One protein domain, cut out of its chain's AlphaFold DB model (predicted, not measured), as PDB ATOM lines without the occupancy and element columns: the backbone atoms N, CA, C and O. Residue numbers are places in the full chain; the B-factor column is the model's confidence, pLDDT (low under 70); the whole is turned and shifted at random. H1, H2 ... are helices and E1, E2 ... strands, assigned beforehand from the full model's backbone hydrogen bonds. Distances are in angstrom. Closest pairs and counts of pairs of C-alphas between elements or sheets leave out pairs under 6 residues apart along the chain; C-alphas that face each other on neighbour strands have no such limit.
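What this domain is: This is residues 60 to 177 of the 451 residues of an uncharacterized protein of Pythium insidiosum (UniProt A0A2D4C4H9). A small sheet of two short strands, E1 and E2, has H2 beside E2; the long helix H4 runs side by side with H2, and H1 lies along H4 away from the sheet. The three longer helices run nearly along one axis, the far end of H4 sticks out as a free arm, residues 167 to 177, and the unnamed stretch 60 to 75 lies beyond H1 and H4. The printed part has 118 residues with four named helices and two named strands, in the order H1, E1, H2, E2, H3, H4; the sheet, of order E1 - E2, is antiparallel and the class is mostly helix. The whole is compact, with a radius of gyration of the C-alphas of 14.5 A, yet elongated in outline, spanning 50 by 31 by 27 A.

Where its parts are: E1 is residues 93 to 98, 13.7 A long, and E2 is residues 131 to 135, 12.8 A. H2, residues 115 to 128, measures 19.8 A. H4, residues 146 to 177, measures 46.1 A, from C-alpha 146 at (73.037, 60.493, 105.456) to C-alpha 177 at (52.689, 42.478, 68.225). H1, residues 76 to 86, begins with C-alpha 76 at (55.924, 49.740, 89.830) and measures 15.0 A. H3, residues 138 to 142, measures 6.5 A.

How they stand to each other: E1 and E2 are antiparallel neighbours at 149 degrees, with N 96 and O 132 at 2.8 A and N 134 and O 94 at 2.9 A, within hydrogen-bond range. The closest C-alphas of H2 and E2, Phe 126 and Ser 132, are 6.3 A apart; E1 and H2 are near each other, with 8 pairs of C-alphas within 10 A. H2 and H4 touch, closest at the C-alphas of Leu 122 and Gly 153, 5.2 A, at a shallow tilt of 13 degrees, the same way; H4 does so with residues 146 to 160 alone. H1 and H4 touch, closest at the C-alphas of Pro 76 and His 163, 5.9 A, at a shallow tilt of 15 degrees, opposite ways; H4 does so with residues 156 to 163 alone. H2 and H3 are close but not clearly touching, the C-alphas of Pro 115 and Ala 142 being 6.9 A apart. H1 is apart from H2, and H4 from both strands. In H1, H2 and H4 every O i to N i+4 pair is within hydrogen-bond range; H3 has 0 of 1, and 1 of 2 O i to N i+3 pairs.

The domain as a whole: The two farthest C-alphas, of His 139 and Leu 177, are 50.6 A apart. The body without the free arm spans 35 by 32 by 26 A. The printed part has no cut. The link from E1 to H2, 16 residues, is long. The mean pLDDT of the printed part is 72.9, and residues 60 to 86 and 165 to 177 are under 70.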
ATOM      1  N   THR A  60      57.822  38.979 100.657       41.91
ATOM      2  CA  THR A  60      58.355  39.367 101.973       41.91
ATOM      3  C   THR A  60      59.878  39.233 102.020       41.91
ATOM      4  O   THR A  60      60.558  40.166 102.450       41.91
ATOM      5  N   ARG A  61      60.426  38.132 101.486       42.66
ATOM      6  CA  ARG A  61      61.877  37.884 101.423       42.66
ATOM      7  C   ARG A  61      62.616  38.928 100.572       42.66
ATOM      8  O   ARG A  61      63.641  39.448 101.007       42.66
ATOM      9  N   ALA A  62      62.077  39.287  99.405       41.00
ATOM     10  CA  ALA A  62      62.627  40.327  98.527       41.00
ATOM     11  C   ALA A  62      62.620  41.733  99.164       41.00
ATOM     12  O   ALA A  62      63.514  42.545  98.914       41.00
ATOM     13  N   MET A  63      61.630  42.010 100.022       39.25
ATOM     14  CA  MET A  63      61.457  43.283 100.733       39.25
ATOM     15  C   MET A  63      62.232  43.395 102.061       39.25
ATOM     16  O   MET A  63      62.045  44.387 102.769       39.25
ATOM     17  N   ASN A  64      63.025  42.392 102.449       45.75
ATOM     18  CA  ASN A  64      63.777  42.386 103.716       45.75
ATOM     19  C   ASN A  64      65.291  42.622 103.530       45.75
ATOM     20  O   ASN A  64      66.011  42.794 104.509       45.75
ATOM     21  N   VAL A  65      65.767  42.697 102.284       47.91
ATOM     22  CA  VAL A  65      67.114  43.178 101.937       47.91
ATOM     23  C   VAL A  65      67.054  44.689 101.690       47.91
ATOM     24  O   VAL A  65      66.099  45.167 101.080       47.91
ATOM     25  N   PHE A  66      68.068  45.447 102.125       39.41
ATOM     26  CA  PHE A  66      68.240  46.849 101.728       39.41
ATOM     27  C   PHE A  66      69.493  46.992 100.838       39.41
ATOM     28  O   PHE A  66      70.567  46.582 101.276       39.41
ATOM     29  N   PRO A  67      69.403  47.583  99.627       49.44
ATOM     30  CA  PRO A  67      68.186  48.056  98.958       49.44
ATOM     31  C   PRO A  67      67.256  46.902  98.524       49.44
ATOM     32  O   PRO A  67      67.738  45.800  98.247       49.44
ATOM     33  N   PRO A  68      65.930  47.138  98.464       52.94
ATOM     34  CA  PRO A  68      64.946  46.103  98.153       52.94
ATOM     35  C   PRO A  68      65.097  45.559  96.729       52.94
ATOM     36  O   PRO A  68      65.156  46.307  95.749       52.94
ATOM     37  N   GLN A  69      65.127  44.231  96.614       52.19
ATOM     38  CA  GLN A  69      65.364  43.529  95.353       52.19
ATOM     39  C   GLN A  69      64.041  43.204  94.653       52.19
ATOM     40  O   GLN A  69      63.530  42.090  94.740       52.19
ATOM     41  N   PHE A  70      63.463  44.189  93.962       52.75
ATOM     42  CA  PHE A  70      62.205  44.002  93.233       52.75
ATOM     43  C   PHE A  70      62.347  42.985  92.075       52.75
ATOM     44  O   PHE A  70      63.205  43.182  91.208       52.75
ATOM     45  N   PRO A  71      61.501  41.933  92.013       47.41
ATOM     46  CA  PRO A  71      61.448  41.005  90.882       47.41
ATOM     47  C   PRO A  71      61.137  41.708  89.545       47.41
ATOM     48  O   PRO A  71      60.401  42.697  89.537       47.41
ATOM     49  N   PRO A  72      61.610  41.178  88.397       48.34
ATOM     50  CA  PRO A  72      61.486  41.842  87.091       48.34
ATOM     51  C   PRO A  72      60.041  42.030  86.597       48.34
ATOM     52  O   PRO A  72      59.799  42.870  85.735       48.34
ATOM     53  N   ASN A  73      59.082  41.285  87.157       47.50
ATOM     54  CA  ASN A  73      57.675  41.290  86.740       47.50
ATOM     55  C   ASN A  73      56.773  42.149  87.657       47.50
ATOM     56  O   ASN A  73      55.551  42.072  87.558       47.50
ATOM     57  N   TRP A  74      57.343  42.910  88.599       54.84
ATOM     58  CA  TRP A  74      56.577  43.604  89.641       54.84
ATOM     59  C   TRP A  74      55.994  44.945  89.157       54.84
ATOM     60  O   TRP A  74      56.714  45.771  88.597       54.84
ATOM     61  N   LEU A  75      54.705  45.201  89.425       56.44
ATOM     62  CA  LEU A  75      54.021  46.452  89.062       56.44
ATOM     63  C   LEU A  75      54.606  47.665  89.822       56.44
ATOM     64  O   LEU A  75      54.500  47.716  91.053       56.44
ATOM     65  N   PRO A  76      55.194  48.671  89.140       57.00
ATOM     66  CA  PRO A  76      55.924  49.740  89.830       57.00
ATOM     67  C   PRO A  76      55.085  50.657  90.732       57.00
ATOM     68  O   PRO A  76      55.649  51.281  91.626       57.00
ATOM     69  N   SER A  77      53.760  50.707  90.554       57.47
ATOM     70  CA  SER A  77      52.824  51.367  91.479       57.47
ATOM     71  C   SER A  77      52.866  50.722  92.868       57.47
ATOM     72  O   SER A  77      53.258  51.366  93.839       57.47
ATOM     73  N   CYS A  78      52.580  49.421  92.947       55.03
ATOM     74  CA  CYS A  78      52.610  48.657  94.194       55.03
ATOM     75  C   CYS A  78      54.016  48.638  94.817       55.03
ATOM     76  O   CYS A  78      54.163  48.668  96.035       55.03
ATOM     77  N   ALA A  79      55.073  48.615  93.994       61.75
ATOM     78  CA  ALA A  79      56.443  48.748  94.492       61.75
ATOM     79  C   ALA A  79      56.714  50.124  95.123       61.75
ATOM     80  O   ALA A  79      57.402  50.178  96.138       61.75
ATOM     81  N   LEU A  80      56.173  51.221  94.576       68.06
ATOM     82  CA  LEU A  80      56.345  52.566  95.138       68.06
ATOM     83  C   LEU A  80      55.614  52.718  96.478       68.06
ATOM     84  O   LEU A  80      56.179  53.264  97.425       68.06
ATOM     85  N   GLU A  81      54.396  52.188  96.574       66.00
ATOM     86  CA  GLU A  81      53.605  52.167  97.810       66.00
ATOM     87  C   GLU A  81      54.298  51.351  98.909       66.00
ATOM     88  O   GLU A  81      54.444  51.828 100.034       66.00
ATOM     89  N   LEU A  82      54.817  50.162  98.582       61.03
ATOM     90  CA  LEU A  82      55.568  49.324  99.525       61.03
ATOM     91  C   LEU A  82      56.923  49.938  99.912       61.03
ATOM     92  O   LEU A  82      57.323  49.859 101.076       61.03
ATOM     93  N   LEU A  83      57.610  50.595  98.970       68.38
ATOM     94  CA  LEU A  83      58.845  51.334  99.238       68.38
ATOM     95  C   LEU A  83      58.579  52.494 100.215       68.38
ATOM     96  O   LEU A  83      59.340  52.672 101.164       68.38
ATOM     97  N   ALA A  84      57.476  53.230 100.043       68.12
ATOM     98  CA  ALA A  84      57.043  54.269 100.977       68.12
ATOM     99  C   ALA A  84      56.599  53.696 102.338       68.12
ATOM    100  O   ALA A  84      56.955  54.239 103.382       68.12
ATOM    101  N   ALA A  85      55.885  52.566 102.358       63.84
ATOM    102  CA  ALA A  85      55.429  51.918 103.588       63.84
ATOM    103  C   ALA A  85      56.584  51.385 104.458       63.84
ATOM    104  O   ALA A  85      56.514  51.466 105.689       63.84
ATOM    105  N   LYS A  86      57.664  50.880 103.844       63.09
ATOM    106  CA  LYS A  86      58.848  50.371 104.560       63.09
ATOM    107  C   LYS A  86      59.946  51.409 104.827       63.09
ATOM    108  O   LYS A  86      60.774  51.171 105.702       63.09
ATOM    109  N   ASN A  87      59.987  52.541 104.121       74.94
ATOM    110  CA  ASN A  87      61.077  53.515 104.252       74.94
ATOM    111  C   ASN A  87      60.638  54.811 104.954       74.94
ATOM    112  O   ASN A  87      59.951  55.651 104.375       74.94
ATOM    113  N   GLU A  88      61.105  55.014 106.190       75.12
ATOM    114  CA  GLU A  88      60.812  56.201 107.011       75.12
ATOM    115  C   GLU A  88      61.185  57.544 106.356       75.12
ATOM    116  O   GLU A  88      60.508  58.545 106.602       75.12
ATOM    117  N   VAL A  89      62.206  57.576 105.487       78.88
ATOM    118  CA  VAL A  89      62.552  58.775 104.703       78.88
ATOM    119  C   VAL A  89      61.437  59.091 103.708       78.88
ATOM    120  O   VAL A  89      61.030  60.242 103.565       78.88
ATOM    121  N   LEU A  90      60.906  58.067 103.039       80.00
ATOM    122  CA  LEU A  90      59.886  58.229 102.005       80.00
ATOM    123  C   LEU A  90      58.504  58.548 102.584       80.00
ATOM    124  O   LEU A  90      57.759  59.287 101.952       80.00
ATOM    125  N   LYS A  91      58.208  58.129 103.822       82.38
ATOM    126  CA  LYS A  91      57.024  58.590 104.579       82.38
ATOM    127  C   LYS A  91      57.004  60.101 104.824       82.38
ATOM    128  O   LYS A  91      55.943  60.660 105.088       82.38
ATOM    129  N   CYS A  92      58.154  60.774 104.733       82.69
ATOM    130  CA  CYS A  92      58.225  62.232 104.827       82.69
ATOM    131  C   CYS A  92      57.831  62.930 103.514       82.69
ATOM    132  O   CYS A  92      57.675  64.150 103.515       82.69
ATOM    133  N   PHE A  93      57.626  62.192 102.417       82.44
ATOM    134  CA  PHE A  93      57.146  62.708 101.135       82.44
ATOM    135  C   PHE A  93      55.693  62.308 100.868       82.44
ATOM    136  O   PHE A  93      55.242  61.220 101.218       82.44
ATOM    137  N   ARG A  94      54.962  63.189 100.186       81.75
ATOM    138  CA  ARG A  94      53.593  62.958  99.722       81.75
ATOM    139  C   ARG A  94      53.517  63.285  98.241       81.75
ATOM    140  O   ARG A  94      53.836  64.406  97.854       81.75
ATOM    141  N   VAL A  95      53.094  62.329  97.415       82.44
ATOM    142  CA  VAL A  95      52.838  62.588  95.991       82.44
ATOM    143  C   VAL A  95      51.618  63.503  95.884       82.44
ATOM    144  O   VAL A  95      50.550  63.180  96.397       82.44
ATOM    145  N   THR A  96      51.787  64.665  95.256       79.44
ATOM    146  CA  THR A  96      50.742  65.688  95.084       79.44
ATOM    147  C   THR A  96      50.166  65.709  93.673       79.44
ATOM    148  O   THR A  96      49.023  66.114  93.481       79.44
ATOM    149  N   LYS A  97      50.946  65.272  92.677       79.44
ATOM    150  CA  LYS A  97      50.530  65.180  91.275       79.44
ATOM    151  C   LYS A  97      51.314  64.084  90.561       79.44
ATOM    152  O   LYS A  97      52.516  63.945  90.777       79.44
ATOM    153  N   VAL A  98      50.643  63.358  89.672       80.62
ATOM    154  CA  VAL A  98      51.274  62.437  88.716       80.62
ATOM    155  C   VAL A  98      51.234  63.064  87.317       80.62
ATOM    156  O   VAL A  98      50.303  63.802  86.983       80.62
ATOM    157  N   GLY A  99      52.263  62.817  86.512       73.31
ATOM    158  CA  GLY A  99      52.445  63.360  85.167       73.31
ATOM    159  C   GLY A  99      53.358  62.480  84.301       73.31
ATOM    160  O   GLY A  99      53.722  61.376  84.710       73.31
ATOM    161  N   PRO A 100      53.723  62.934  83.088       70.62
ATOM    162  CA  PRO A 100      54.610  62.182  82.204       70.62
ATOM    163  C   PRO A 100      56.013  62.038  82.816       70.62
ATOM    164  O   PRO A 100      56.593  63.015  83.289       70.62
ATOM    165  N   SER A 101      56.560  60.821  82.787       77.31
ATOM    166  CA  SER A 101      57.897  60.506  83.300       77.31
ATOM    167  C   SER A 101      58.982  60.821  82.261       77.31
ATOM    168  O   SER A 101      58.909  60.355  81.122       77.31
ATOM    169  N   GLY A 102      59.985  61.606  82.656       75.56
ATOM    170  CA  GLY A 102      61.074  62.090  81.806       75.56
ATOM    171  C   GLY A 102      62.282  61.150  81.716       75.56
ATOM    172  O   GLY A 102      62.268  60.019  82.204       75.56
ATOM    173  N   GLU A 103      63.352  61.632  81.081       77.44
ATOM    174  CA  GLU A 103      64.621  60.903  80.970       77.44
ATOM    175  C   GLU A 103      65.299  60.779  82.344       77.44
ATOM    176  O   GLU A 103      65.770  61.763  82.916       77.44
ATOM    177  N   MET A 104      65.359  59.554  82.872       78.06
ATOM    178  CA  MET A 104      66.061  59.252  84.120       78.06
ATOM    179  C   MET A 104      67.577  59.359  83.916       78.06
ATOM    180  O   MET A 104      68.135  58.716  83.029       78.06
ATOM    181  N   ARG A 105      68.244  60.138  84.771       78.69
ATOM    182  CA  ARG A 105      69.707  60.261  84.843       78.69
ATOM    183  C   ARG A 105      70.163  59.963  86.264       78.69
ATOM    184  O   ARG A 105      69.444  60.315  87.199       78.69
ATOM    185  N   ASP A 106      71.333  59.344  86.416       81.31
ATOM    186  CA  ASP A 106      71.923  59.074  87.731       81.31
ATOM    187  C   ASP A 106      72.118  60.393  88.508       81.31
ATOM    188  O   ASP A 106      72.816  61.287  88.017       81.31
ATOM    189  N   PRO A 107      71.509  60.553  89.698       81.38
ATOM    190  CA  PRO A 107      71.717  61.729  90.535       81.38
ATOM    191  C   PRO A 107      73.087  61.747  91.219       81.38
ATOM    192  O   PRO A 107      73.500  62.807  91.679       81.38
ATOM    193  N   GLY A 108      73.775  60.606  91.335       84.12
ATOM    194  CA  GLY A 108      75.055  60.496  92.035       84.12
ATOM    195  C   GLY A 108      74.933  60.454  93.563       84.12
ATOM    196  O   GLY A 108      75.799  60.980  94.263       84.12
ATOM    197  N   PHE A 109      73.882  59.833  94.119       83.12
ATOM    198  CA  PHE A 109      73.655  59.779  95.577       83.12
ATOM    199  C   PHE A 109      74.865  59.274  96.378       83.12
ATOM    200  O   PHE A 109      75.104  59.747  97.489       83.12
ATOM    201  N   ALA A 110      75.654  58.355  95.813       77.12
ATOM    202  CA  ALA A 110      76.848  57.800  96.450       77.12
ATOM    203  C   ALA A 110      77.926  58.851  96.793       77.12
ATOM    204  O   ALA A 110      78.656  58.661  97.763       77.12
ATOM    205  N   VAL A 111      78.016  59.962  96.045       82.88
ATOM    206  CA  VAL A 111      79.020  61.025  96.270       82.88
ATOM    207  C   VAL A 111      78.480  62.241  97.036       82.88
ATOM    208  O   VAL A 111      79.250  63.118  97.424       82.88
ATOM    209  N   MET A 112      77.172  62.307  97.299       84.19
ATOM    210  CA  MET A 112      76.559  63.416  98.040       84.19
ATOM    211  C   MET A 112      76.782  63.264  99.546       84.19
ATOM    212  O   MET A 112      76.315  62.295 100.141       84.19
ATOM    213  N   ASN A 113      77.464  64.221 100.179       85.69
ATOM    214  CA  ASN A 113      77.716  64.234 101.634       85.69
ATOM    215  C   ASN A 113      76.793  65.185 102.425       85.69
ATOM    216  O   ASN A 113      76.836  65.190 103.648       85.69
ATOM    217  N   ASP A 114      75.961  65.977 101.746       88.06
ATOM    218  CA  ASP A 114      75.039  66.941 102.361       88.06
ATOM    219  C   ASP A 114      73.586  66.413 102.340       88.06
ATOM    220  O   ASP A 114      73.063  66.140 101.250       88.06
ATOM    221  N   PRO A 115      72.903  66.306 103.501       84.38
ATOM    222  CA  PRO A 115      71.485  65.952 103.584       84.38
ATOM    223  C   PRO A 115      70.573  66.779 102.668       84.38
ATOM    224  O   PRO A 115      69.667  66.221 102.046       84.38
ATOM    225  N   HIS A 116      70.807  68.088 102.535       87.19
ATOM    226  CA  HIS A 116      69.943  68.967 101.744       87.19
ATOM    227  C   HIS A 116      70.094  68.715 100.237       87.19
ATOM    228  O   HIS A 116      69.087  68.670  99.523       87.19
ATOM    229  N   GLN A 117      71.315  68.475  99.751       89.00
ATOM    230  CA  GLN A 117      71.559  67.991  98.389       89.00
ATOM    231  C   GLN A 117      70.900  66.633  98.127       89.00
ATOM    232  O   GLN A 117      70.240  66.492  97.098       89.00
ATOM    233  N   ILE A 118      70.992  65.672  99.052       86.38
ATOM    234  CA  ILE A 118      70.366  64.348  98.882       86.38
ATOM    235  C   ILE A 118      68.838  64.470  98.803       86.38
ATOM    236  O   ILE A 118      68.222  63.913  97.896       86.38
ATOM    237  N   VAL A 119      68.216  65.247  99.697       88.25
ATOM    238  CA  VAL A 119      66.766  65.511  99.668       88.25
ATOM    239  C   VAL A 119      66.358  66.212  98.367       88.25
ATOM    240  O   VAL A 119      65.367  65.826  97.746       88.25
ATOM    241  N   ARG A 120      67.140  67.191  97.893       87.25
ATOM    242  CA  ARG A 120      66.890  67.878  96.613       87.25
ATOM    243  C   ARG A 120      67.014  66.934  95.412       87.25
ATOM    244  O   ARG A 120      66.197  67.012  94.497       87.25
ATOM    245  N   ALA A 121      67.994  66.034  95.421       88.44
ATOM    246  CA  ALA A 121      68.192  65.025  94.385       88.44
ATOM    247  C   ALA A 121      67.077  63.965  94.384       88.44
ATOM    248  O   ALA A 121      66.582  63.611  93.318       88.44
ATOM    249  N   LEU A 122      66.601  63.535  95.557       88.56
ATOM    250  CA  LEU A 122      65.443  62.644  95.709       88.56
ATOM    251  C   LEU A 122      64.147  63.294  95.189       88.56
ATOM    252  O   LEU A 122      63.395  62.658  94.454       88.56
ATOM    253  N   ILE A 123      63.919  64.583  95.464       86.75
ATOM    254  CA  ILE A 123      62.821  65.352  94.843       86.75
ATOM    255  C   ILE A 123      62.989  65.418  93.316       86.75
ATOM    256  O   ILE A 123      62.007  65.308  92.583       86.75
ATOM    257  N   GLY A 124      64.221  65.564  92.820       86.56
ATOM    258  CA  GLY A 124      64.537  65.478  91.391       86.56
ATOM    259  C   GLY A 124      64.138  64.129  90.786       86.56
ATOM    260  O   GLY A 124      63.400  64.098  89.806       86.56
ATOM    261  N   VAL A 125      64.546  63.023  91.416       88.31
ATOM    262  CA  VAL A 125      64.190  61.647  91.025       88.31
ATOM    263  C   VAL A 125      62.680  61.444  90.966       88.31
ATOM    264  O   VAL A 125      62.188  60.924  89.969       88.31
ATOM    265  N   PHE A 126      61.942  61.882  91.987       85.25
ATOM    266  CA  PHE A 126      60.481  61.803  92.001       85.25
ATOM    267  C   PHE A 126      59.856  62.565  90.824       85.25
ATOM    268  O   PHE A 126      59.065  61.987  90.074       85.25
ATOM    269  N   ASN A 127      60.251  63.826  90.602       85.88
ATOM    270  CA  ASN A 127      59.719  64.633  89.502       85.88
ATOM    271  C   ASN A 127      60.033  64.015  88.128       85.88
ATOM    272  O   ASN A 127      59.139  63.917  87.289       85.88
ATOM    273  N   THR A 128      61.263  63.541  87.904       84.38
ATOM    274  CA  THR A 128      61.655  62.859  86.657       84.38
ATOM    275  C   THR A 128      60.927  61.522  86.485       84.38
ATOM    276  O   THR A 128      60.513  61.186  85.377       84.38
ATOM    277  N   GLY A 129      60.659  60.804  87.579       78.75
ATOM    278  CA  GLY A 129      59.803  59.617  87.616       78.75
ATOM    279  C   GLY A 129      58.325  59.875  87.286       78.75
ATOM    280  O   GLY A 129      57.568  58.920  87.119       78.75
ATOM    281  N   GLY A 130      57.913  61.141  87.140       81.62
ATOM    282  CA  GLY A 130      56.535  61.549  86.855       81.62
ATOM    283  C   GLY A 130      55.693  61.830  88.104       81.62
ATOM    284  O   GLY A 130      54.476  61.946  87.993       81.62
ATOM    285  N   CYS A 131      56.301  61.950  89.288       82.94
ATOM    286  CA  CYS A 131      55.617  62.184  90.560       82.94
ATOM    287  C   CYS A 131      56.087  63.497  91.202       82.94
ATOM    288  O   CYS A 131      57.174  63.568  91.770       82.94
ATOM    289  N   SER A 132      55.256  64.538  91.194       82.31
ATOM    290  CA  SER A 132      55.513  65.716  92.028       82.31
ATOM    291  C   SER A 132      55.274  65.365  93.495       82.31
ATOM    292  O   SER A 132      54.229  64.805  93.833       82.31
ATOM    293  N   VAL A 133      56.226  65.707  94.364       86.38
ATOM    294  CA  VAL A 133      56.171  65.428  95.807       86.38
ATOM    295  C   VAL A 133      56.279  66.698  96.643       86.38
ATOM    296  O   VAL A 133      57.060  67.595  96.324       86.38
ATOM    297  N   SER A 134      55.532  66.755  97.745       84.00
ATOM    298  CA  SER A 134      55.751  67.706  98.839       84.00
ATOM    299  C   SER A 134      56.349  66.997 100.055       84.00
ATOM    300  O   SER A 134      56.081  65.818 100.300       84.00
ATOM    301  N   ILE A 135      57.162  67.715 100.832       87.31
ATOM    302  CA  ILE A 135      57.629  67.241 102.137       87.31
ATOM    303  C   ILE A 135      56.491  67.462 103.144       87.31
ATOM    304  O   ILE A 135      56.002  68.581 103.283       87.31
ATOM    305  N   THR A 136      56.061  66.400 103.827       83.25
ATOM    306  CA  THR A 136      55.057  66.456 104.907       83.25
ATOM    307  C   THR A 136      55.695  66.834 106.249       83.25
ATOM    308  O   THR A 136      55.062  67.536 107.029       83.25
ATOM    309  N   ASP A 137      56.940  66.417 106.507       82.19
ATOM    310  CA  ASP A 137      57.675  66.748 107.739       82.19
ATOM    311  C   ASP A 137      59.127  67.178 107.430       82.19
ATOM    312  O   ASP A 137      60.002  66.329 107.214       82.19
ATOM    313  N   PRO A 138      59.399  68.499 107.385       82.00
ATOM    314  CA  PRO A 138      60.741  69.041 107.165       82.00
ATOM    315  C   PRO A 138      61.727  68.819 108.323       82.00
ATOM    316  O   PRO A 138      62.934  68.914 108.105       82.00
ATOM    317  N   HIS A 139      61.253  68.526 109.538       79.94
ATOM    318  CA  HIS A 139      62.119  68.321 110.701       79.94
ATOM    319  C   HIS A 139      62.555  66.858 110.792       79.94
ATOM    320  O   HIS A 139      63.750  66.577 110.906       79.94
ATOM    321  N   LYS A 140      61.620  65.912 110.630       82.25
ATOM    322  CA  LYS A 140      61.940  64.480 110.590       82.25
ATOM    323  C   LYS A 140      62.869  64.146 109.424       82.25
ATOM    324  O   LYS A 140      63.830  63.408 109.634       82.25
ATOM    325  N   ILE A 141      62.670  64.733 108.235       82.44
ATOM    326  CA  ILE A 141      63.546  64.445 107.086       82.44
ATOM    327  C   ILE A 141      65.003  64.890 107.313       82.44
ATOM    328  O   ILE A 141      65.921  64.206 106.868       82.44
ATOM    329  N   ALA A 142      65.222  65.982 108.054       79.19
ATOM    330  CA  ALA A 142      66.557  66.464 108.411       79.19
ATOM    331  C   ALA A 142      67.230  65.637 109.528       79.19
ATOM    332  O   ALA A 142      68.449  65.671 109.655       79.19
ATOM    333  N   SER A 143      66.460  64.879 110.320       82.62
ATOM    334  CA  SER A 143      66.989  64.038 111.409       82.62
ATOM    335  C   SER A 143      67.538  62.672 110.972       82.62
ATOM    336  O   SER A 143      68.089  61.942 111.797       82.62
ATOM    337  N   PHE A 144      67.386  62.281 109.701       82.50
ATOM    338  CA  PHE A 144      67.856  60.974 109.241       82.50
ATOM    339  C   PHE A 144      69.369  60.948 108.970       82.50
ATOM    340  O   PHE A 144      69.898  61.885 108.373       82.50
ATOM    341  N   PRO A 145      70.053  59.828 109.284       83.25
ATOM    342  CA  PRO A 145      71.414  59.574 108.824       83.25
ATOM    343  C   PRO A 145      71.551  59.714 107.303       83.25
ATOM    344  O   PRO A 145      70.678  59.271 106.545       83.25
ATOM    345  N   ILE A 146      72.682  60.271 106.867       80.81
ATOM    346  CA  ILE A 146      73.037  60.493 105.456       80.81
ATOM    347  C   ILE A 146      72.917  59.190 104.655       80.81
ATOM    348  O   ILE A 146      72.412  59.185 103.536       80.81
ATOM    349  N   GLU A 147      73.288  58.066 105.257       78.75
ATOM    350  CA  GLU A 147      73.233  56.722 104.687       78.75
ATOM    351  C   GLU A 147      71.791  56.325 104.356       78.75
ATOM    352  O   GLU A 147      71.526  55.824 103.264       78.75
ATOM    353  N   ARG A 148      70.835  56.605 105.256       79.00
ATOM    354  CA  ARG A 148      69.409  56.327 105.025       79.00
ATOM    355  C   ARG A 148      68.834  57.239 103.945       79.00
ATOM    356  O   ARG A 148      68.062  56.763 103.117       79.00
ATOM    357  N   LEU A 149      69.241  58.511 103.910       79.81
ATOM    358  CA  LEU A 149      68.845  59.450 102.856       79.81
ATOM    359  C   LEU A 149      69.370  59.003 101.478       79.81
ATOM    360  O   LEU A 149      68.586  58.918 100.531       79.81
ATOM    361  N   ARG A 150      70.659  58.643 101.364       79.19
ATOM    362  CA  ARG A 150      71.263  58.102 100.129       79.19
ATOM    363  C   ARG A 150      70.574  56.821  99.677       79.19
ATOM    364  O   ARG A 150      70.237  56.686  98.505       79.19
ATOM    365  N   ALA A 151      70.368  55.882 100.598       77.81
ATOM    366  CA  ALA A 151      69.832  54.565 100.286       77.81
ATOM    367  C   ALA A 151      68.332  54.624  99.924       77.81
ATOM    368  O   ALA A 151      67.882  53.877  99.055       77.81
ATOM    369  N   ALA A 152      67.572  55.564 100.506       79.25
ATOM    370  CA  ALA A 152      66.238  55.930 100.030       79.25
ATOM    371  C   ALA A 152      66.289  56.525  98.613       79.25
ATOM    372  O   ALA A 152      65.569  56.052  97.737       79.25
ATOM    373  N   GLY A 153      67.190  57.488  98.378       81.00
ATOM    374  CA  GLY A 153      67.471  58.070  97.063       81.00
ATOM    375  C   GLY A 153      67.685  57.018  95.977       81.00
ATOM    376  O   GLY A 153      66.958  56.987  94.982       81.00
ATOM    377  N   GLN A 154      68.642  56.119  96.209       80.62
ATOM    378  CA  GLN A 154      69.004  55.063  95.270       80.62
ATOM    379  C   GLN A 154      67.840  54.102  95.005       80.62
ATOM    380  O   GLN A 154      67.508  53.852  93.851       80.62
ATOM    381  N   ALA A 155      67.158  53.615  96.048       76.56
ATOM    382  CA  ALA A 155      66.046  52.681  95.874       76.56
ATOM    383  C   ALA A 155      64.865  53.300  95.096       76.56
ATOM    384  O   ALA A 155      64.214  52.609  94.311       76.56
ATOM    385  N   THR A 156      64.607  54.604  95.265       80.88
ATOM    386  CA  THR A 156      63.603  55.338  94.478       80.88
ATOM    387  C   THR A 156      64.054  55.541  93.025       80.88
ATOM    388  O   THR A 156      63.250  55.361  92.110       80.88
ATOM    389  N   TYR A 157      65.334  55.851  92.786       83.81
ATOM    390  CA  TYR A 157      65.900  55.958  91.436       83.81
ATOM    391  C   TYR A 157      65.827  54.626  90.678       83.81
ATOM    392  O   TYR A 157      65.270  54.577  89.580       83.81
ATOM    393  N   ASP A 158      66.300  53.536  91.289       77.31
ATOM    394  CA  ASP A 158      66.299  52.201  90.687       77.31
ATOM    395  C   ASP A 158      64.870  51.724  90.359       77.31
ATOM    396  O   ASP A 158      64.656  50.983  89.398       77.31
ATOM    397  N   LEU A 159      63.870  52.122  91.156       78.62
ATOM    398  CA  LEU A 159      62.463  51.812  90.906       78.62
ATOM    399  C   LEU A 159      61.925  52.553  89.670       78.62
ATOM    400  O   LEU A 159      61.355  51.918  88.779       78.62
ATOM    401  N   PHE A 160      62.134  53.869  89.570       78.81
ATOM    402  CA  PHE A 160      61.695  54.634  88.396       78.81
ATOM    403  C   PHE A 160      62.463  54.252  87.121       78.81
ATOM    404  O   PHE A 160      61.867  54.206  86.044       78.81
ATOM    405  N   LEU A 161      63.747  53.893  87.235       79.56
ATOM    406  CA  LEU A 161      64.542  53.374  86.120       79.56
ATOM    407  C   LEU A 161      63.982  52.039  85.599       79.56
ATOM    408  O   LEU A 161      63.752  51.904  84.396       79.56
ATOM    409  N   ARG A 162      63.663  51.085  86.493       70.75
ATOM    410  CA  ARG A 162      62.963  49.836  86.121       70.75
ATOM    411  C   ARG A 162      61.595  50.114  85.492       70.75
ATOM    412  O   ARG A 162      61.245  49.465  84.511       70.75
ATOM    413  N   HIS A 163      60.838  51.088  86.000       73.25
ATOM    414  CA  HIS A 163      59.533  51.446  85.436       73.25
ATOM    415  C   HIS A 163      59.631  52.017  84.013       73.25
ATOM    416  O   HIS A 163      58.819  51.648  83.163       73.25
ATOM    417  N   GLN A 164      60.622  52.871  83.727       73.38
ATOM    418  CA  GLN A 164      60.871  53.369  82.368       73.38
ATOM    419  C   GLN A 164      61.346  52.245  81.433       73.38
ATOM    420  O   GLN A 164      60.836  52.132  80.321       73.38
ATOM    421  N   ALA A 165      62.245  51.364  81.888       66.50
ATOM    422  CA  ALA A 165      62.669  50.199  81.107       66.50
ATOM    423  C   ALA A 165      61.486  49.269  80.770       66.50
ATOM    424  O   ALA A 165      61.309  48.892  79.614       66.50
ATOM    425  N   TRP A 166      60.624  48.973  81.750       68.50
ATOM    426  CA  TRP A 166      59.392  48.205  81.545       68.50
ATOM    427  C   TRP A 166      58.440  48.899  80.562       68.50
ATOM    428  O   TRP A 166      57.993  48.264  79.613       68.50
ATOM    429  N   LYS A 167      58.194  50.210  80.711       69.94
ATOM    430  CA  LYS A 167      57.386  51.006  79.766       69.94
ATOM    431  C   LYS A 167      57.897  50.880  78.328       69.94
ATOM    432  O   LYS A 167      57.090  50.658  77.429       69.94
ATOM    433  N   VAL A 168      59.211  50.992  78.113       66.06
ATOM    434  CA  VAL A 168      59.828  50.848  76.784       66.06
ATOM    435  C   VAL A 168      59.670  49.420  76.263       66.06
ATOM    436  O   VAL A 168      59.164  49.246  75.160       66.06
ATOM    437  N   ILE A 169      60.009  48.397  77.056       60.88
ATOM    438  CA  ILE A 169      59.885  46.989  76.646       60.88
ATOM    439  C   ILE A 169      58.429  46.645  76.308       60.88
ATOM    440  O   ILE A 169      58.168  46.099  75.241       60.88
ATOM    441  N   THR A 170      57.462  47.011  77.151       64.25
ATOM    442  CA  THR A 170      56.035  46.780  76.890       64.25
ATOM    443  C   THR A 170      55.539  47.568  75.676       64.25
ATOM    444  O   THR A 170      54.734  47.039  74.913       64.25
ATOM    445  N   ALA A 171      56.031  48.789  75.435       66.56
ATOM    446  CA  ALA A 171      55.709  49.544  74.224       66.56
ATOM    447  C   ALA A 171      56.278  48.878  72.959       66.56
ATOM    448  O   ALA A 171      55.539  48.720  71.990       66.56
ATOM    449  N   THR A 172      57.537  48.427  72.978       57.28
ATOM    450  CA  THR A 172      58.184  47.712  71.864       57.28
ATOM    451  C   THR A 172      57.549  46.345  71.610       57.28
ATOM    452  O   THR A 172      57.318  45.983  70.461       57.28
ATOM    453  N   VAL A 173      57.205  45.591  72.657       58.25
ATOM    454  CA  VAL A 173      56.457  44.331  72.530       58.25
ATOM    455  C   VAL A 173      55.069  44.602  71.955       58.25
ATOM    456  O   VAL A 173      54.653  43.899  71.039       58.25
ATOM    457  N   LYS A 174      54.367  45.649  72.412       61.66
ATOM    458  CA  LYS A 174      53.042  46.012  71.889       61.66
ATOM    459  C   LYS A 174      53.097  46.484  70.434       61.66
ATOM    460  O   LYS A 174      52.230  46.084  69.666       61.66
ATOM    461  N   SER A 175      54.083  47.288  70.031       60.38
ATOM    462  CA  SER A 175      54.238  47.711  68.631       60.38
ATOM    463  C   SER A 175      54.699  46.569  67.723       60.38
ATOM    464  O   SER A 175      54.224  46.477  66.597       60.38
ATOM    465  N   SER A 176      55.542  45.661  68.224       54.81
ATOM    466  CA  SER A 176      55.941  44.441  67.513       54.81
ATOM    467  C   SER A 176      54.749  43.497  67.308       54.81
ATOM    468  O   SER A 176      54.472  43.113  66.177       54.81
ATOM    469  N   LEU A 177      53.949  43.228  68.353       50.84
ATOM    470  CA  LEU A 177      52.689  42.478  68.225       50.84
ATOM    471  C   LEU A 177      51.700  43.160  67.272       50.84
ATOM    472  O   LEU A 177      51.024  42.473  66.521       50.84
TER     473      LEU A 177